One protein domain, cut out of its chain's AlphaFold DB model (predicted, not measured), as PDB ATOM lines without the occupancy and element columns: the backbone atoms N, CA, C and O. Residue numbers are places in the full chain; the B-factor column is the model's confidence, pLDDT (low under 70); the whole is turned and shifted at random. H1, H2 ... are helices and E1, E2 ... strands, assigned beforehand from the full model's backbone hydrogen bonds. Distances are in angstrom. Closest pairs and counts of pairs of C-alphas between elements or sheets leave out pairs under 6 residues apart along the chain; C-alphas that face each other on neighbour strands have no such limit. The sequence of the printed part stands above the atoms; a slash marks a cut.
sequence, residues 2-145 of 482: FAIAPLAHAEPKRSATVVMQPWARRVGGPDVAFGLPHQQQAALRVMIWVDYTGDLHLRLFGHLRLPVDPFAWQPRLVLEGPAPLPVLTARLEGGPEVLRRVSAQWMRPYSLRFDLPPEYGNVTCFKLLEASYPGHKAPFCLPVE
ATOM      1  N   PHE A   2     -39.354  38.923  42.474       94.81
ATOM      2  CA  PHE A   2     -39.243  39.339  41.073       94.81
ATOM      3  C   PHE A   2     -39.212  40.861  40.929       94.81
ATOM      4  O   PHE A   2     -39.717  41.569  41.798       94.81
ATOM      5  N   ALA A   3     -38.644  41.334  39.822       95.75
ATOM      6  CA  ALA A   3     -38.696  42.728  39.384       95.75
ATOM      7  C   ALA A   3     -38.736  42.822  37.858       95.75
ATOM      8  O   ALA A   3     -38.391  41.867  37.163       95.75
ATOM      9  N   ILE A   4     -39.121  43.986  37.341       94.75
ATOM     10  CA  ILE A   4     -38.993  44.345  35.929       94.75
ATOM     11  C   ILE A   4     -37.729  45.194  35.775       94.75
ATOM     12  O   ILE A   4     -37.618  46.270  36.368       94.75
ATOM     13  N   ALA A   5     -36.779  44.719  34.971       94.00
ATOM     14  CA  ALA A   5     -35.499  45.389  34.778       94.00
ATOM     15  C   ALA A   5     -35.083  45.451  33.296       94.00
ATOM     16  O   ALA A   5     -35.363  44.510  32.547       94.00
ATOM     17  N   PRO A   6     -34.403  46.530  32.860       93.31
ATOM     18  CA  PRO A   6     -33.858  46.642  31.514       93.31
ATOM     19  C   PRO A   6     -32.619  45.751  31.369       93.31
ATOM     20  O   PRO A   6     -31.617  45.944  32.061       93.31
ATOM     21  N   LEU A   7     -32.671  44.786  30.452       91.62
ATOM     22  CA  LEU A   7     -31.548  43.887  30.194       91.62
ATOM     23  C   LEU A   7     -30.414  44.635  29.479       91.62
ATOM     24  O   LEU A   7     -30.648  45.339  28.497       91.62
ATOM     25  N   ALA A   8     -29.177  44.451  29.944       84.19
ATOM     26  CA  ALA A   8     -28.008  45.150  29.408       84.19
ATOM     27  C   ALA A   8     -27.594  44.675  28.002       84.19
ATOM     28  O   ALA A   8     -27.043  45.465  27.240       84.19
ATOM     29  N   HIS A   9     -27.863  43.406  27.662       71.62
ATOM     30  CA  HIS A   9     -27.394  42.752  26.423       71.62
ATOM     31  C   HIS A   9     -28.522  42.328  25.477       71.62
ATOM     32  O   HIS A   9     -28.281  41.576  24.538       71.62
ATOM     33  N   ALA A  10     -29.759  42.767  25.721       62.09
ATOM     34  CA  ALA A  10     -30.869  42.472  24.823       62.09
ATOM     35  C   ALA A  10     -30.925  43.520  23.705       62.09
ATOM     36  O   ALA A  10     -31.119  44.704  23.987       62.09
ATOM     37  N   GLU A  11     -30.802  43.086  22.449       56.28
ATOM     38  CA  GLU A  11     -31.164  43.897  21.285       56.28
ATOM     39  C   GLU A  11     -32.464  43.373  20.644       56.28
ATOM     40  O   GLU A  11     -32.562  42.180  20.349       56.28
ATOM     41  N   PRO A  12     -33.484  44.231  20.430       70.38
ATOM     42  CA  PRO A  12     -33.586  45.614  20.915       70.38
ATOM     43  C   PRO A  12     -33.648  45.671  22.452       70.38
ATOM     44  O   PRO A  12     -34.063  44.696  23.080       70.38
ATOM     45  N   LYS A  13     -33.270  46.815  23.054       68.69
ATOM     46  CA  LYS A  13     -33.335  47.026  24.514       68.69
ATOM     47  C   LYS A  13     -34.725  46.656  25.030       68.69
ATOM     48  O   LYS A  13     -35.710  47.313  24.697       68.69
ATOM     49  N   ARG A  14     -34.802  45.597  25.835       84.31
ATOM     50  CA  ARG A  14     -36.050  45.058  26.390       84.31
ATOM     51  C   ARG A  14     -35.964  45.008  27.907       84.31
ATOM     52  O   ARG A  14     -34.914  44.705  28.471       84.31
ATOM     53  N   SER A  15     -37.087  45.302  28.556       90.44
ATOM     54  CA  SER A  15     -37.264  44.979  29.969       90.44
ATOM     55  C   SER A  15     -37.757  43.545  30.095       90.44
ATOM     56  O   SER A  15     -38.564  43.098  29.280       90.44
ATOM     57  N   ALA A  16     -37.282  42.835  31.108       92.56
ATOM     58  CA  ALA A  16     -37.717  41.480  31.402       92.56
ATOM     59  C   ALA A  16     -38.018  41.323  32.888       92.56
ATOM     60  O   ALA A  16     -37.570  42.117  33.720       92.56
ATOM     61  N   THR A  17     -38.773  40.274  33.208       93.81
ATOM     62  CA  THR A  17     -38.889  39.824  34.594       93.81
ATOM     63  C   THR A  17     -37.574  39.161  34.993       93.81
ATOM     64  O   THR A  17     -37.130  38.218  34.339       93.81
ATOM     65  N   VAL A  18     -36.953  39.667  36.053       94.56
ATOM     66  CA  VAL A  18     -35.734  39.119  36.656       94.56
ATOM     67  C   VAL A  18     -36.056  38.489  38.005       94.56
ATOM     68  O   VAL A  18     -36.997  38.901  38.690       94.56
ATOM     69  N   VAL A  19     -35.270  37.488  38.394       93.81
ATOM     70  CA  VAL A  19     -35.355  36.848  39.707       93.81
ATOM     71  C   VAL A  19     -34.397  37.556  40.650       93.81
ATOM     72  O   VAL A  19     -33.225  37.744  40.342       93.81
ATOM     73  N   MET A  20     -34.901  37.943  41.814       94.25
ATOM     74  CA  MET A  20     -34.129  38.561  42.883       94.25
ATOM     75  C   MET A  20     -34.035  37.610  44.069       94.25
ATOM     76  O   MET A  20     -35.062  37.115  44.564       94.25
ATOM     77  N   GLN A  21     -32.810  37.412  44.542       92.19
ATOM     78  CA  GLN A  21     -32.480  36.611  45.715       92.19
ATOM     79  C   GLN A  21     -31.926  37.532  46.804       92.19
ATOM     80  O   GLN A  21     -30.785  37.991  46.701       92.19
ATOM     81  N   PRO A  22     -32.751  37.880  47.801       93.88
ATOM     82  CA  PRO A  22     -32.324  38.702  48.917       93.88
ATOM     83  C   PRO A  22     -31.753  37.846  50.056       93.88
ATOM     84  O   PRO A  22     -32.338  36.837  50.439       93.88
ATOM     85  N   TRP A  23     -30.675  38.324  50.668       94.00
ATOM     86  CA  TRP A  23     -30.214  37.918  51.995       94.00
ATOM     87  C   TRP A  23     -30.298  39.128  52.907       94.00
ATOM     88  O   TRP A  23     -29.926  40.226  52.495       94.00
ATOM     89  N   ALA A  24     -30.778  38.950  54.134       94.44
ATOM     90  CA  ALA A  24     -31.024  40.059  55.043       94.44
ATOM     91  C   ALA A  24     -30.408  39.817  56.420       94.44
ATOM     92  O   ALA A  24     -30.416  38.700  56.935       94.44
ATOM     93  N   ARG A  25     -29.902  40.888  57.032       93.19
ATOM     94  CA  ARG A  25     -29.337  40.880  58.380       93.19
ATOM     95  C   ARG A  25     -29.752  42.146  59.115       93.19
ATOM     96  O   ARG A  25     -29.602  43.250  58.590       93.19
ATOM     97  N   ARG A  26     -30.264  41.993  60.336       92.12
ATOM     98  CA  ARG A  26     -30.437  43.128  61.248       92.12
ATOM     99  C   ARG A  26     -29.070  43.541  61.784       92.12
ATOM    100  O   ARG A  26     -28.286  42.689  62.191       92.12
ATOM    101  N   VAL A  27     -28.797  44.838  61.762       91.69
ATOM    102  CA  VAL A  27     -27.551  45.439  62.243       91.69
ATOM    103  C   VAL A  27     -27.864  46.615  63.154       91.69
ATOM    104  O   VAL A  27     -28.916  47.243  63.028       91.69
ATOM    105  N   GLY A  28     -26.919  46.940  64.028       88.44
ATOM    106  CA  GLY A  28     -27.053  48.063  64.942       88.44
ATOM    107  C   GLY A  28     -28.066  47.842  66.067       88.44
ATOM    108  O   GLY A  28     -28.650  46.768  66.207       88.44
ATOM    109  N   GLY A  29     -28.263  48.883  66.869       84.75
ATOM    110  CA  GLY A  29     -29.071  48.876  68.083       84.75
ATOM    111  C   GLY A  29     -28.243  49.217  69.329       84.75
ATOM    112  O   GLY A  29     -27.026  49.380  69.232       84.75
ATOM    113  N   PRO A  30     -28.893  49.324  70.499       72.69
ATOM    114  CA  PRO A  30     -28.267  49.833  71.723       72.69
ATOM    115  C   PRO A  30     -27.125  48.959  72.275       72.69
ATOM    116  O   PRO A  30     -26.274  49.473  72.993       72.69
ATOM    117  N   ASP A  31     -27.057  47.673  71.906       75.25
ATOM    118  CA  ASP A  31     -26.197  46.681  72.577       75.25
ATOM    119  C   ASP A  31     -25.121  46.044  71.672       75.25
ATOM    120  O   ASP A  31     -24.600  44.955  71.960       75.25
ATOM    121  N   VAL A  32     -24.766  46.701  70.560       81.62
ATOM    122  CA  VAL A  32     -23.679  46.224  69.687       81.62
ATOM    123  C   VAL A  32     -22.330  46.468  70.362       81.62
ATOM    124  O   VAL A  32     -21.806  47.584  70.362       81.62
ATOM    125  N   ALA A  33     -21.744  45.411  70.928       83.12
ATOM    126  CA  ALA A  33     -20.395  45.483  71.480       83.12
ATOM    127  C   ALA A  33     -19.384  45.863  70.403       83.12
ATOM    128  O   ALA A  33     -19.455  45.378  69.275       83.12
ATOM    129  N   PHE A  34     -18.451  46.744  70.772       89.44
ATOM    130  CA  PHE A  34     -17.436  47.286  69.866       89.44
ATOM    131  C   PHE A  34     -18.047  47.866  68.574       89.44
ATOM    132  O   PHE A  34     -17.434  47.832  67.508       89.44
ATOM    133  N   GLY A  35     -19.285  48.363  68.654       88.88
ATOM    134  CA  GLY A  35     -19.990  48.931  67.518       88.88
ATOM    135  C   GLY A  35     -19.379  50.255  67.062       88.88
ATOM    136  O   GLY A  35     -18.946  51.079  67.868       88.88
ATOM    137  N   LEU A  36     -19.385  50.495  65.753       90.12
ATOM    138  CA  LEU A  36     -19.059  51.805  65.190       90.12
ATOM    139  C   LEU A  36     -20.205  52.807  65.441       90.12
ATOM    140  O   LEU A  36     -21.354  52.390  65.592       90.12
ATOM    141  N   PRO A  37     -19.959  54.134  65.411       89.38
ATOM    142  CA  PRO A  37     -20.975  55.136  65.765       89.38
ATOM    143  C   PRO A  37     -22.308  55.024  65.007       89.38
ATOM    144  O   PRO A  37     -23.367  55.289  65.564       89.38
ATOM    145  N   HIS A  38     -22.286  54.591  63.744       88.12
ATOM    146  CA  HIS A  38     -23.502  54.418  62.938       88.12
ATOM    147  C   HIS A  38     -24.342  53.191  63.346       88.12
ATOM    148  O   HIS A  38     -25.510  53.104  62.974       88.12
ATOM    149  N   GLN A  39     -23.769  52.247  64.099       90.44
ATOM    150  CA  GLN A  39     -24.457  51.044  64.573       90.44
ATOM    151  C   GLN A  39     -25.323  51.318  65.808       90.44
ATOM    152  O   GLN A  39     -25.989  50.414  66.286       90.44
ATOM    153  N   GLN A  40     -25.389  52.554  66.305       87.00
ATOM    154  CA  GLN A  40     -26.317  52.917  67.382       87.00
ATOM    155  C   GLN A  40     -27.785  52.900  66.917       87.00
ATOM    156  O   GLN A  40     -28.695  52.699  67.717       87.00
ATOM    157  N   GLN A  41     -28.028  53.063  65.612       88.88
ATOM    158  CA  GLN A  41     -29.359  52.967  65.017       88.88
ATOM    159  C   GLN A  41     -29.577  51.587  64.392       88.88
ATOM    160  O   GLN A  41     -28.802  51.154  63.533       88.88
ATOM    161  N   ALA A  42     -30.668  50.927  64.786       92.31
ATOM    162  CA  ALA A  42     -31.072  49.654  64.207       92.31
ATOM    163  C   ALA A  42     -31.420  49.801  62.718       92.31
ATOM    164  O   ALA A  42     -32.060  50.765  62.286       92.31
ATOM    165  N   ALA A  43     -31.022  48.813  61.929       94.44
ATOM    166  CA  ALA A  43     -31.339  48.733  60.515       94.44
ATOM    167  C   ALA A  43     -31.450  47.291  60.035       94.44
ATOM    168  O   ALA A  43     -30.925  46.361  60.645       94.44
ATOM    169  N   LEU A  44     -32.108  47.118  58.894       95.56
ATOM    170  CA  LEU A  44     -32.083  45.893  58.116       95.56
ATOM    171  C   LEU A  44     -31.203  46.113  56.887       95.56
ATOM    172  O   LEU A  44     -31.572  46.871  55.989       95.56
ATOM    173  N   ARG A  45     -30.056  45.440  56.824       95.62
ATOM    174  CA  ARG A  45     -29.227  45.403  55.616       95.62
ATOM    175  C   ARG A  45     -29.636  44.226  54.751       95.62
ATOM    176  O   ARG A  45     -29.919  43.145  55.264       95.62
ATOM    177  N   VAL A  46     -29.672  44.449  53.444       95.94
ATOM    178  CA  VAL A  46     -30.084  43.463  52.450       95.94
ATOM    179  C   VAL A  46     -29.059  43.417  51.327       95.94
ATOM    180  O   VAL A  46     -28.778  44.425  50.684       95.94
ATOM    181  N   MET A  47     -28.517  42.233  51.077       95.06
ATOM    182  CA  MET A  47     -27.761  41.919  49.871       95.06
ATOM    183  C   MET A  47     -28.710  41.305  48.845       95.06
ATOM    184  O   MET A  47     -29.521  40.459  49.208       95.06
ATOM    185  N   ILE A  48     -28.606  41.688  47.572       94.69
ATOM    186  CA  ILE A  48     -29.429  41.117  46.502       94.69
ATOM    187  C   ILE A  48     -28.566  40.669  45.337       94.69
ATOM    188  O   ILE A  48     -27.849  41.473  44.736       94.69
ATOM    189  N   TRP A  49     -28.734  39.405  44.962       93.25
ATOM    190  CA  TRP A  49     -28.341  38.919  43.649       93.25
ATOM    191  C   TRP A  49     -29.519  38.962  42.672       93.25
ATOM    192  O   TRP A  49     -30.667  38.730  43.062       93.25
ATOM    193  N   VAL A  50     -29.232  39.283  41.409       93.00
ATOM    194  CA  VAL A  50     -30.233  39.366  40.340       93.00
ATOM    195  C   VAL A  50     -29.856  38.416  39.216       93.00
ATOM    196  O   VAL A  50     -28.782  38.535  38.630       93.00
ATOM    197  N   ASP A  51     -30.784  37.531  38.882       89.50
ATOM    198  CA  ASP A  51     -30.688  36.590  37.775       89.50
ATOM    199  C   ASP A  51     -31.731  36.865  36.704       89.50
ATOM    200  O   ASP A  51     -32.818  37.382  36.962       89.50
ATOM    201  N   TYR A  52     -31.425  36.423  35.489       89.56
ATOM    202  CA  TYR A  52     -32.378  36.373  34.397       89.56
ATOM    203  C   TYR A  52     -32.535  34.926  33.938       89.56
ATOM    204  O   TYR A  52     -31.604  34.327  33.414       89.56
ATOM    205  N   THR A  53     -33.721  34.348  34.125       82.75
ATOM    206  CA  THR A  53     -33.981  32.940  33.781       82.75
ATOM    207  C   THR A  53     -33.924  32.659  32.284       82.75
ATOM    208  O   THR A  53     -33.775  31.506  31.900       82.75
ATOM    209  N   GLY A  54     -34.021  33.692  31.438       82.12
ATOM    210  CA  GLY A  54     -33.800  33.549  29.999       82.12
ATOM    211  C   GLY A  54     -32.328  33.384  29.611       82.12
ATOM    212  O   GLY A  54     -32.063  32.962  28.492       82.12
ATOM    213  N   ASP A  55     -31.385  33.696  30.509       78.62
ATOM    214  CA  ASP A  55     -29.954  33.435  30.335       78.62
ATOM    215  C   ASP A  55     -29.251  33.314  31.701       78.62
ATOM    216  O   ASP A  55     -28.765  34.287  32.286       78.62
ATOM    217  N   LEU A  56     -29.186  32.085  32.217       74.50
ATOM    218  CA  LEU A  56     -28.503  31.765  33.476       74.50
ATOM    219  C   LEU A  56     -26.973  31.659  33.319       74.50
ATOM    220  O   LEU A  56     -26.262  31.445  34.313       74.50
ATOM    221  N   HIS A  57     -26.453  31.824  32.099       73.88
ATOM    222  CA  HIS A  57     -25.050  31.622  31.726       73.88
ATOM    223  C   HIS A  57     -24.284  32.935  31.525       73.88
ATOM    224  O   HIS A  57     -23.124  32.918  31.126       73.88
ATOM    225  N   LEU A  58     -24.869  34.080  31.887       78.44
ATOM    226  CA  LEU A  58     -24.154  35.355  31.888       78.44
ATOM    227  C   LEU A  58     -22.935  35.313  32.821       78.44
ATOM    228  O   LEU A  58     -23.067  35.220  34.047       78.44
ATOM    229  N   ARG A  59     -21.735  35.399  32.235       77.94
ATOM    230  CA  ARG A  59     -20.453  35.372  32.955       77.94
ATOM    231  C   ARG A  59     -19.501  36.477  32.516       77.94
ATOM    232  O   ARG A  59     -19.559  36.976  31.391       77.94
ATOM    233  N   LEU A  60     -18.581  36.825  33.409       76.44
ATOM    234  CA  LEU A  60     -17.393  37.623  33.118       76.44
ATOM    235  C   LEU A  60     -16.235  37.115  33.987       76.44
ATOM    236  O   LEU A  60     -16.412  36.883  35.175       76.44
ATOM    237  N   PHE A  61     -15.063  36.883  33.387       71.44
ATOM    238  CA  PHE A  61     -13.913  36.251  34.058       71.44
ATOM    239  C   PHE A  61     -14.257  34.926  34.763       71.44
ATOM    240  O   PHE A  61     -13.678  34.616  35.791       71.44
ATOM    241  N   GLY A  62     -15.220  34.154  34.252       71.19
ATOM    242  CA  GLY A  62     -15.687  32.914  34.886       71.19
ATOM    243  C   GLY A  62     -16.616  33.100  36.096       71.19
ATOM    244  O   GLY A  62     -17.097  32.105  36.611       71.19
ATOM    245  N   HIS A  63     -16.923  34.329  36.518       77.69
ATOM    246  CA  HIS A  63     -17.873  34.608  37.602       77.69
ATOM    247  C   HIS A  63     -19.246  35.002  37.063       77.69
ATOM    248  O   HIS A  63     -19.352  35.516  35.941       77.69
ATOM    249  N   LEU A  64     -20.294  34.811  37.873       80.69
ATOM    250  CA  LEU A  64     -21.628  35.301  37.554       80.69
ATOM    251  C   LEU A  64     -21.652  36.801  37.271       80.69
ATOM    252  O   LEU A  64     -21.045  37.617  37.967       80.69
ATOM    253  N   ARG A  65     -22.415  37.160  36.239       86.06
ATOM    254  CA  ARG A  65     -22.633  38.535  35.814       86.06
ATOM    255  C   ARG A  65     -24.113  38.887  35.921       86.06
ATOM    256  O   ARG A  65     -24.967  38.136  35.461       86.06
ATOM    257  N   LEU A  66     -24.395  40.072  36.451       90.69
ATOM    258  CA  LEU A  66     -25.722  40.668  36.477       90.69
ATOM    259  C   LEU A  66     -26.277  40.842  35.049       90.69
ATOM    260  O   LEU A  66     -25.561  41.314  34.156       90.69
ATOM    261  N   PRO A  67     -27.571  40.556  34.833       91.31
ATOM    262  CA  PRO A  67     -28.231  40.741  33.539       91.31
ATOM    263  C   PRO A  67     -28.509  42.208  33.182       91.31
ATOM    264  O   PRO A  67     -28.962  42.510  32.077       91.31
ATOM    265  N   VAL A  68     -28.244  43.123  34.110       91.44
ATOM    266  CA  VAL A  68     -28.585  44.547  34.064       91.44
ATOM    267  C   VAL A  68     -27.321  45.391  34.216       91.44
ATOM    268  O   VAL A  68     -26.336  44.943  34.804       91.44
ATOM    269  N   ASP A  69     -27.344  46.620  33.702       90.31
ATOM    270  CA  ASP A  69     -26.310  47.612  34.005       90.31
ATOM    271  C   ASP A  69     -26.659  48.301  35.339       90.31
ATOM    272  O   ASP A  69     -27.689  48.983  35.404       90.31
ATOM    273  N   PRO A  70     -25.827  48.171  36.391       90.50
ATOM    274  CA  PRO A  70     -26.078  48.806  37.687       90.50
ATOM    275  C   PRO A  70     -26.178  50.340  37.646       90.50
ATOM    276  O   PRO A  70     -26.730  50.950  38.567       90.50
ATOM    277  N   PHE A  71     -25.646  50.985  36.600       90.00
ATOM    278  CA  PHE A  71     -25.802  52.427  36.390       90.00
ATOM    279  C   PHE A  71     -27.140  52.798  35.746       90.00
ATOM    280  O   PHE A  71     -27.625  53.907  35.959       90.00
ATOM    281  N   ALA A  72     -27.735  51.887  34.976       89.56
ATOM    282  CA  ALA A  72     -29.004  52.112  34.294       89.56
ATOM    283  C   ALA A  72     -30.210  51.681  35.136       89.56
ATOM    284  O   ALA A  72     -31.301  52.227  34.975       89.56
ATOM    285  N   TRP A  73     -30.033  50.696  36.020       93.12
ATOM    286  CA  TRP A  73     -31.109  50.171  36.849       93.12
ATOM    287  C   TRP A  73     -30.635  49.759  38.240       93.12
ATOM    288  O   TRP A  73     -29.580  49.145  38.422       93.12
ATOM    289  N   GLN A  74     -31.474  50.081  39.224       93.75
ATOM    290  CA  GLN A  74     -31.294  49.751  40.629       93.75
ATOM    291  C   GLN A  74     -32.630  49.276  41.208       93.75
ATOM    292  O   GLN A  74     -33.666  49.877  40.900       93.75
ATOM    293  N   PRO A  75     -32.623  48.236  42.057       94.62
ATOM    294  CA  PRO A  75     -33.842  47.742  42.679       94.62
ATOM    295  C   PRO A  75     -34.423  48.778  43.646       94.62
ATOM    296  O   PRO A  75     -33.698  49.379  44.441       94.62
ATOM    297  N   ARG A  76     -35.748  48.951  43.618       96.50
ATOM    298  CA  ARG A  76     -36.483  49.815  44.550       96.50
ATOM    299  C   ARG A  76     -37.268  48.942  45.510       96.50
ATOM    300  O   ARG A  76     -38.433  48.619  45.273       96.50
ATOM    301  N   LEU A  77     -36.592  48.518  46.574       97.19
ATOM    302  CA  LEU A  77     -37.206  47.653  47.568       97.19
ATOM    303  C   LEU A  77     -38.055  48.426  48.573       97.19
ATOM    304  O   LEU A  77     -37.696  49.515  49.025       97.19
ATOM    305  N   VAL A  78     -39.142  47.779  48.970       97.12
ATOM    306  CA  VAL A  78     -40.079  48.229  49.990       97.12
ATOM    307  C   VAL A  78     -40.254  47.111  51.021       97.12
ATOM    308  O   VAL A  78     -40.318  45.930  50.666       97.12
ATOM    309  N   LEU A  79     -40.296  47.486  52.297       97.38
ATOM    310  CA  LEU A  79     -40.415  46.588  53.442       97.38
ATOM    311  C   LEU A  79     -41.687  46.916  54.225       97.38
ATOM    312  O   LEU A  79     -41.865  48.031  54.712       97.38
ATOM    313  N   GLU A  80     -42.558  45.926  54.375       96.25
ATOM    314  CA  GLU A  80     -43.777  46.021  55.175       96.25
ATOM    315  C   GLU A  80     -43.603  45.221  56.472       96.25
ATOM    316  O   GLU A  80     -43.215  44.048  56.443       96.25
ATOM    317  N   GLY A  81     -43.892  45.856  57.610       94.31
ATOM    318  CA  GLY A  81     -43.992  45.187  58.910       94.31
ATOM    319  C   GLY A  81     -45.430  44.759  59.231       94.31
ATOM    320  O   GLY A  81     -46.338  44.977  58.424       94.31
ATOM    321  N   PRO A  82     -45.667  44.166  60.413       93.12
ATOM    322  CA  PRO A  82     -47.015  43.974  60.942       93.12
ATOM    323  C   PRO A  82     -47.781  45.303  61.025       93.12
ATOM    324  O   PRO A  82     -47.229  46.316  61.448       93.12
ATOM    325  N   ALA A  83     -49.060  45.310  60.648       88.69
ATOM    326  CA  ALA A  83     -49.903  46.490  60.825       88.69
ATOM    327  C   ALA A  83     -50.036  46.832  62.326       88.69
ATOM    328  O   ALA A  83     -50.141  45.906  63.136       88.69
ATOM    329  N   PRO A  84     -50.056  48.120  62.719       92.75
ATOM    330  CA  PRO A  84     -50.188  49.319  61.880       92.75
ATOM    331  C   PRO A  84     -48.854  50.013  61.520       92.75
ATOM    332  O   PRO A  84     -48.835  51.227  61.331       92.75
ATOM    333  N   LEU A  85     -47.732  49.288  61.446       94.38
ATOM    334  CA  LEU A  85     -46.422  49.906  61.208       94.38
ATOM    335  C   LEU A  85     -46.281  50.524  59.798       94.38
ATOM    336  O   LEU A  85     -46.832  49.985  58.831       94.38
ATOM    337  N   PRO A  86     -45.532  51.638  59.661       94.56
ATOM    338  CA  PRO A  86     -45.377  52.348  58.394       94.56
ATOM    339  C   PRO A  86     -44.491  51.592  57.403       94.56
ATOM    340  O   PRO A  86     -43.427  51.096  57.741       94.56
ATOM    341  N   VAL A  87     -44.873  51.578  56.131       95.50
ATOM    342  CA  VAL A  87     -44.064  50.962  55.073       95.50
ATOM    343  C   VAL A  87     -42.722  51.691  54.908       95.50
ATOM    344  O   VAL A  87     -42.686  52.916  54.793       95.50
ATOM    345  N   LEU A  88     -41.620  50.936  54.859       97.50
ATOM    346  CA  LEU A  88     -40.262  51.472  54.739       97.50
ATOM    347  C   LEU A  88     -39.716  51.289  53.318       97.50
ATOM    348  O   LEU A  88     -39.951  50.266  52.675       97.50
ATOM    349  N   THR A  89     -38.919  52.249  52.852       97.44
ATOM    350  CA  THR A  89     -38.235  52.190  51.549       97.44
ATOM    351  C   THR A  89     -36.741  51.984  51.750       97.44
ATOM    352  O   THR A  89     -36.137  52.585  52.637       97.44
ATOM    353  N   ALA A  90     -36.134  51.146  50.915       97.44
ATOM    354  CA  ALA A  90     -34.708  50.881  50.989       97.44
ATOM    355  C   ALA A  90     -33.869  52.046  50.452       97.44
ATOM    356  O   ALA A  90     -34.165  52.622  49.405       97.44
ATOM    357  N   ARG A  91     -32.741  52.308  51.112       95.75
ATOM    358  CA  ARG A  91     -31.641  53.121  50.595       95.75
ATOM    359  C   ARG A  91     -30.594  52.212  49.962       95.75
ATOM    360  O   ARG A  91     -30.144  51.258  50.591       95.75
ATOM    361  N   LEU A  92     -30.172  52.517  48.737       94.56
ATOM    362  CA  LEU A  92     -29.060  51.817  48.095       94.56
ATOM    363  C   LEU A  92     -27.731  52.258  48.725       94.56
ATOM    364  O   LEU A  92     -27.421  53.448  48.775       94.56
ATOM    365  N   GLU A  93     -26.939  51.297  49.191       92.31
ATOM    366  CA  GLU A  93     -25.615  51.536  49.771       92.31
ATOM    367  C   GLU A  93     -24.511  51.464  48.707       92.31
ATOM    368  O   GLU A  93     -23.583  52.268  48.722       92.31
ATOM    369  N   GLY A  94     -24.646  50.553  47.739       83.50
ATOM    370  CA  GLY A  94     -23.745  50.402  46.587       83.50
ATOM    371  C   GLY A  94     -24.151  51.253  45.378       83.50
ATOM    372  O   GLY A  94     -24.256  50.728  44.273       83.50
ATOM    373  N   GLY A  95     -24.465  52.537  45.580       85.56
ATOM    374  CA  GLY A  95     -24.924  53.432  44.508       85.56
ATOM    375  C   GLY A  95     -23.855  53.768  43.453       85.56
ATOM    376  O   GLY A  95     -22.691  53.389  43.601       85.56
ATOM    377  N   PRO A  96     -24.199  54.537  42.399       86.12
ATOM    378  CA  PRO A  96     -23.287  54.868  41.298       86.12
ATOM    379  C   PRO A  96     -21.957  55.485  41.740       86.12
ATOM    380  O   PRO A  96     -20.917  55.211  41.149       86.12
ATOM    381  N   GLU A  97     -21.970  56.311  42.786       86.44
ATOM    382  CA  GLU A  97     -20.756  56.927  43.330       86.44
ATOM    383  C   GLU A  97     -19.791  55.903  43.929       86.44
ATOM    384  O   GLU A  97     -18.578  56.046  43.785       86.44
ATOM    385  N   VAL A  98     -20.331  54.867  44.573       87.06
ATOM    386  CA  VAL A  98     -19.562  53.761  45.143       87.06
ATOM    387  C   VAL A  98     -19.048  52.856  44.029       87.06
ATOM    388  O   VAL A  98     -17.861  52.540  43.993       87.06
ATOM    389  N   LEU A  99     -19.909  52.510  43.069       87.62
ATOM    390  CA  LEU A  99     -19.548  51.649  41.940       87.62
ATOM    391  C   LEU A  99     -18.455  52.243  41.047       87.62
ATOM    392  O   LEU A  99     -17.713  51.491  40.435       87.62
ATOM    393  N   ARG A 100     -18.306  53.572  40.992       88.19
ATOM    394  CA  ARG A 100     -17.197  54.226  40.271       88.19
ATOM    395  C   ARG A 100     -15.826  54.028  40.927       88.19
ATOM    396  O   ARG A 100     -14.820  54.273  40.273       88.19
ATOM    397  N   ARG A 101     -15.777  53.632  42.203       83.81
ATOM    398  CA  ARG A 101     -14.529  53.421  42.960       83.81
ATOM    399  C   ARG A 101     -14.021  51.986  42.885       83.81
ATOM    400  O   ARG A 101     -12.926  51.721  43.357       83.81
ATOM    401  N   VAL A 102     -14.824  51.084  42.331       85.94
ATOM    402  CA  VAL A 102     -14.520  49.659  42.226       85.94
ATOM    403  C   VAL A 102     -14.620  49.220  40.769       85.94
ATOM    404  O   VAL A 102     -15.394  49.763  39.984       85.94
ATOM    405  N   SER A 103     -13.839  48.222  40.383       85.31
ATOM    406  CA  SER A 103     -13.883  47.663  39.032       85.31
ATOM    407  C   SER A 103     -15.048  46.685  38.858       85.31
ATOM    408  O   SER A 103     -15.657  46.239  39.828       85.31
ATOM    409  N   ALA A 104     -15.341  46.275  37.622       86.38
ATOM    410  CA  ALA A 104     -16.112  45.054  37.371       86.38
ATOM    411  C   ALA A 104     -17.513  45.018  38.044       86.38
ATOM    412  O   ALA A 104     -17.990  43.981  38.506       86.38
ATOM    413  N   GLN A 105     -18.185  46.172  38.073       87.88
ATOM    414  CA  GLN A 105     -19.458  46.435  38.754       87.88
ATOM    415  C   GLN A 105     -20.580  45.441  38.423       87.88
ATOM    416  O   GLN A 105     -21.439  45.170  39.253       87.88
ATOM    417  N   TRP A 106     -20.544  44.851  37.231       88.12
ATOM    418  CA  TRP A 106     -21.510  43.868  36.743       88.12
ATOM    419  C   TRP A 106     -21.473  42.529  37.487       88.12
ATOM    420  O   TRP A 106     -22.334  41.702  37.236       88.12
ATOM    421  N   MET A 107     -20.473  42.265  38.326       88.06
ATOM    422  CA  MET A 107     -20.371  41.013  39.093       88.06
ATOM    423  C   MET A 107     -20.690  41.221  40.576       88.06
ATOM    424  O   MET A 107     -20.515  40.311  41.375       88.06
ATOM    425  N   ARG A 108     -21.116  42.425  40.972       90.50
ATOM    426  CA  ARG A 108     -21.265  42.804  42.378       90.50
ATOM    427  C   ARG A 108     -22.746  42.776  42.772       90.50
ATOM    428  O   ARG A 108     -23.534  43.463  42.126       90.50
ATOM    429  N   PRO A 109     -23.137  42.037  43.827       92.88
ATOM    430  CA  PRO A 109     -24.491  42.098  44.368       92.88
ATOM    431  C   PRO A 109     -24.873  43.526  44.769       92.88
ATOM    432  O   PRO A 109     -24.022  44.325  45.178       92.88
ATOM    433  N   TYR A 110     -26.166  43.839  44.715       94.81
ATOM    434  CA  TYR A 110     -26.674  45.086  45.280       94.81
ATOM    435  C   TYR A 110     -26.648  45.007  46.808       94.81
ATOM    436  O   TYR A 110     -26.920  43.959  47.390       94.81
ATOM    437  N   SER A 111     -26.358  46.127  47.466       95.44
ATOM    438  CA  SER A 111     -26.439  46.258  48.924       95.44
ATOM    439  C   SER A 111     -27.366  47.412  49.264       95.44
ATOM    440  O   SER A 111     -27.159  48.527  48.785       95.44
ATOM    441  N   LEU A 112     -28.404  47.137  50.044       96.19
ATOM    442  CA  LEU A 112     -29.426  48.093  50.437       96.19
ATOM    443  C   LEU A 112     -29.633  48.069  51.949       96.19
ATOM    444  O   LEU A 112     -29.308  47.093  52.622       96.19
ATOM    445  N   ARG A 113     -30.226  49.136  52.470       96.06
ATOM    446  CA  ARG A 113     -30.509  49.309  53.889       96.06
ATOM    447  C   ARG A 113     -31.896  49.889  54.105       96.06
ATOM    448  O   ARG A 113     -32.272  50.851  53.445       96.06
ATOM    449  N   PHE A 114     -32.619  49.334  55.067       97.25
ATOM    450  CA  PHE A 114     -33.794  49.951  55.667       97.25
ATOM    451  C   PHE A 114     -33.403  50.436  57.054       97.25
ATOM    452  O   PHE A 114     -33.027  49.628  57.904       97.25
ATOM    453  N   ASP A 115     -33.471  51.741  57.286       95.31
ATOM    454  CA  ASP A 115     -33.367  52.267  58.642       95.31
ATOM    455  C   ASP A 115     -34.629  51.858  59.403       95.31
ATOM    456  O   ASP A 115     -35.733  52.051  58.898       95.31
ATOM    457  N   LEU A 116     -34.466  51.230  60.571       94.50
ATOM    458  CA  LEU A 116     -35.581  50.723  61.365       94.50
ATOM    459  C   LEU A 116     -35.904  51.733  62.472       94.50
ATOM    460  O   LEU A 116     -35.083  51.932  63.371       94.50
ATOM    461  N   PRO A 117     -37.084  52.372  62.429       93.44
ATOM    462  CA  PRO A 117     -37.571  53.185  63.535       93.44
ATOM    463  C   PRO A 117     -37.725  52.381  64.841       93.44
ATOM    464  O   PRO A 117     -37.810  51.149  64.795       93.44
ATOM    465  N   PRO A 118     -37.814  53.037  66.013       91.12
ATOM    466  CA  PRO A 118     -37.979  52.357  67.302       91.12
ATOM    467  C   PRO A 118     -39.163  51.379  67.355       91.12
ATOM    468  O   PRO A 118     -39.049  50.308  67.949       91.12
ATOM    469  N   GLU A 119     -40.271  51.684  66.674       92.81
ATOM    470  CA  GLU A 119     -41.449  50.815  66.573       92.81
ATOM    471  C   GLU A 119     -41.176  49.475  65.858       92.81
ATOM    472  O   GLU A 119     -41.918  48.510  66.033       92.81
ATOM    473  N   TYR A 120     -40.065  49.372  65.122       92.50
ATOM    474  CA  TYR A 120     -39.572  48.139  64.506       92.50
ATOM    475  C   TYR A 120     -38.593  47.349  65.388       92.50
ATOM    476  O   TYR A 120     -38.071  46.315  64.951       92.50
ATOM    477  N   GLY A 121     -38.330  47.800  66.620       83.56
ATOM    478  CA  GLY A 121     -37.335  47.219  67.528       83.56
ATOM    479  C   GLY A 121     -37.468  45.702  67.678       83.56
ATOM    480  O   GLY A 121     -36.499  44.985  67.444       83.56
ATOM    481  N   ASN A 122     -38.691  45.220  67.915       84.06
ATOM    482  CA  ASN A 122     -38.985  43.803  68.173       84.06
ATOM    483  C   ASN A 122     -39.551  43.051  66.956       84.06
ATOM    484  O   ASN A 122     -39.954  41.895  67.068       84.06
ATOM    485  N   VAL A 123     -39.620  43.692  65.787       91.06
ATOM    486  CA  VAL A 123     -40.194  43.075  64.585       91.06
ATOM    487  C   VAL A 123     -39.177  42.136  63.945       91.06
ATOM    488  O   VAL A 123     -38.123  42.561  63.474       91.06
ATOM    489  N   THR A 124     -39.500  40.851  63.888       91.31
ATOM    490  CA  THR A 124     -38.630  39.830  63.284       91.31
ATOM    491  C   THR A 124     -39.098  39.409  61.898       91.31
ATOM    492  O   THR A 124     -38.270  39.015  61.082       91.31
ATOM    493  N   CYS A 125     -40.392  39.535  61.606       94.56
ATOM    494  CA  CYS A 125     -40.997  39.110  60.350       94.56
ATOM    495  C   CYS A 125     -41.484  40.295  59.520       94.56
ATOM    496  O   CYS A 125     -42.094  41.232  60.036       94.56
ATOM    497  N   PHE A 126     -41.243  40.218  58.218       96.06
ATOM    498  CA  PHE A 126     -41.513  41.282  57.264       96.06
ATOM    499  C   PHE A 126     -42.049  40.714  55.954       96.06
ATOM    500  O   PHE A 126     -41.935  39.519  55.670       96.06
ATOM    501  N   LYS A 127     -42.581  41.596  55.110       96.50
ATOM    502  CA  LYS A 127     -42.792  41.330  53.688       96.50
ATOM    503  C   LYS A 127     -41.904  42.268  52.889       96.50
ATOM    504  O   LYS A 127     -41.987  43.482  53.047       96.50
ATOM    505  N   LEU A 128     -41.067  41.702  52.034       96.62
ATOM    506  CA  LEU A 128     -40.259  42.456  51.089       96.62
ATOM    507  C   LEU A 128     -40.966  42.468  49.734       96.62
ATOM    508  O   LEU A 128     -41.502  41.445  49.304       96.62
ATOM    509  N   LEU A 129     -40.918  43.584  49.020       95.50
ATOM    510  CA  LEU A 129     -41.370  43.672  47.631       95.50
ATOM    511  C   LEU A 129     -40.479  44.623  46.829       95.50
ATOM    512  O   LEU A 129     -39.789  45.469  47.397       95.50
ATOM    513  N   GLU A 130     -40.508  44.488  45.507       96.94
ATOM    514  CA  GLU A 130     -39.869  45.431  44.589       96.94
ATOM    515  C   GLU A 130     -40.956  46.268  43.898       96.94
ATOM    516  O   GLU A 130     -41.993  45.743  43.487       96.94
ATOM    517  N   ALA A 131     -40.753  47.585  43.817       95.44
ATOM    518  CA  ALA A 131     -41.786  48.543  43.422       95.44
ATOM    519  C   ALA A 131     -42.332  48.354  41.992       95.44
ATOM    520  O   ALA A 131     -43.459  48.752  41.714       95.44
ATOM    521  N   SER A 132     -41.554  47.769  41.077       94.88
ATOM    522  CA  SER A 132     -42.004  47.421  39.722       94.88
ATOM    523  C   SER A 132     -42.827  46.129  39.665       94.88
ATOM    524  O   SER A 132     -43.437  45.849  38.636       94.88
ATOM    525  N   TYR A 133     -42.878  45.359  40.758       93.62
ATOM    526  CA  TYR A 133     -43.619  44.099  40.855       93.62
ATOM    527  C   TYR A 133     -44.434  44.006  42.170       93.62
ATOM    528  O   TYR A 133     -44.285  43.058  42.948       93.62
ATOM    529  N   PRO A 134     -45.340  44.968  42.450       88.50
ATOM    530  CA  PRO A 134     -45.975  45.121  43.766       88.50
ATOM    531  C   PRO A 134     -46.897  43.956  44.167       88.50
ATOM    532  O   PRO A 134     -47.172  43.766  45.352       88.50
ATOM    533  N   GLY A 135     -47.364  43.159  43.198       89.25
ATOM    534  CA  GLY A 135     -48.199  41.980  43.446       89.25
ATOM    535  C   GLY A 135     -47.450  40.797  44.073       89.25
ATOM    536  O   GLY A 135     -48.092  39.899  44.612       89.25
ATOM    537  N   HIS A 136     -46.112  40.786  44.042       91.75
ATOM    538  CA  HIS A 136     -45.308  39.679  44.563       91.75
ATOM    539  C   HIS A 136     -44.561  40.072  45.842       91.75
ATOM    540  O   HIS A 136     -43.394  40.475  45.822       91.75
ATOM    541  N   LYS A 137     -45.229  39.888  46.982       93.12
ATOM    542  CA  LYS A 137     -44.650  40.111  48.310       93.12
ATOM    543  C   LYS A 137     -43.967  38.839  48.806       93.12
ATOM    544  O   LYS A 137     -44.608  37.799  48.911       93.12
ATOM    545  N   ALA A 138     -42.681  38.923  49.124       94.56
ATOM    546  CA  ALA A 138     -41.905  37.827  49.691       94.56
ATOM    547  C   ALA A 138     -41.872  37.953  51.227       94.56
ATOM    548  O   ALA A 138     -41.187  38.846  51.737       94.56
ATOM    549  N   PRO A 139     -42.617  37.121  51.978       95.19
ATOM    550  CA  PRO A 139     -42.513  37.098  53.430       95.19
ATOM    551  C   PRO A 139     -41.183  36.471  53.859       95.19
ATOM    552  O   PRO A 139     -40.717  35.515  53.243       95.19
ATOM    553  N   PHE A 140     -40.586  36.989  54.928       94.06
ATOM    554  CA  PHE A 140     -39.428  36.375  55.574       94.06
ATOM    555  C   PHE A 140     -39.380  36.760  57.054       94.06
ATOM    556  O   PHE A 140     -39.953  37.773  57.458       94.06
ATOM    557  N   CYS A 141     -38.668  35.969  57.851       91.94
ATOM    558  CA  CYS A 141     -38.355  36.295  59.236       91.94
ATOM    559  C   CYS A 141     -36.844  36.237  59.444       91.94
ATOM    560  O   CYS A 141     -36.164  35.376  58.889       91.94
ATOM    561  N   LEU A 142     -36.323  37.167  60.235       88.12
ATOM    562  CA  LEU A 142     -34.949  37.129  60.698       88.12
ATOM    563  C   LEU A 142     -34.815  36.164  61.882       88.12
ATOM    564  O   LEU A 142     -35.718  36.121  62.723       88.12
ATOM    565  N   PRO A 143     -33.690  35.438  61.988       79.75
ATOM    566  CA  PRO A 143     -33.414  34.632  63.167       79.75
ATOM    567  C   PRO A 143     -33.286  35.533  64.402       79.75
ATOM    568  O   PRO A 143     -32.696  36.615  64.340       79.75
ATOM    569  N   VAL A 144     -33.843  35.075  65.524       72.25
ATOM    570  CA  VAL A 144     -33.620  35.690  66.837       72.25
ATOM    571  C   VAL A 144     -32.317  35.125  67.389       72.25
ATOM    572  O   VAL A 144     -32.195  33.914  67.553       72.25
ATOM    573  N   GLU A 145     -31.344  35.992  67.651       69.94
ATOM    574  CA  GLU A 145     -30.098  35.608  68.315       69.94
ATOM    575  C   GLU A 145     -30.212  35.861  69.815       69.94
ATOM    576  O   GLU A 145     -30.581  36.956  70.241       69.94
TER     577      GLU A 145
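Overview. This is residues 2 to 145 of the 482 residues of an uncharacterized protein of Chlamydomonas incerta (UniProt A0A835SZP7). With little regular structure, the domain is an incomplete barrel: a curled sheet, E1-E2-E3-E5, and a smaller sheet, E4-E6-E7, are bridged by residues 88 to 89, paired with E4, and 91 to 92, paired with E5. Both sheets are antiparallel. The 144 printed residues, mostly strand in class with 55 in named elements, run E1 E2 H1 E3 E4 H2 E5 E6 E7; they are compact, with a radius of gyration of the C-alphas of 16.5 A, spanning 49 by 35 by 24 A.

Arrangement. E2, residues 15 to 27, bends by 54 degrees at residue 18. It forms a hairpin with E1, residues 2 to 6; N 3 and O 18 are 3.1 A apart. E3, residues 43 to 51, neighbours E2, with N 23 and O 47 at 2.8 A, and E5, residues 110 to 115, with N 46 and O 112 at 2.8 A. E6, residues 125 to 130, neighbours E4, residues 77 to 80, with N 78 and O 129 at 2.9 A, and forms a hairpin with E7, residues 138 to 141, with N 126 and O 140 at 2.9 A. H1, residues 37 to 40, and H2, residues 96 to 99, are on neither sheet and too short for an O i to N i+4 pair.

Along the chain. E2 is 33.7 A long and E3 25.8 A. C-alpha 2 is at (-39.243, 39.339, 41.073), C-alpha 141 at (-38.355, 36.295, 59.236).

Size, cuts and confidence. The printed part has no cut. The links E3 to E4 and E4 to H2 are long. Residues 10 to 11, 13 and 145 are under pLDDT 70.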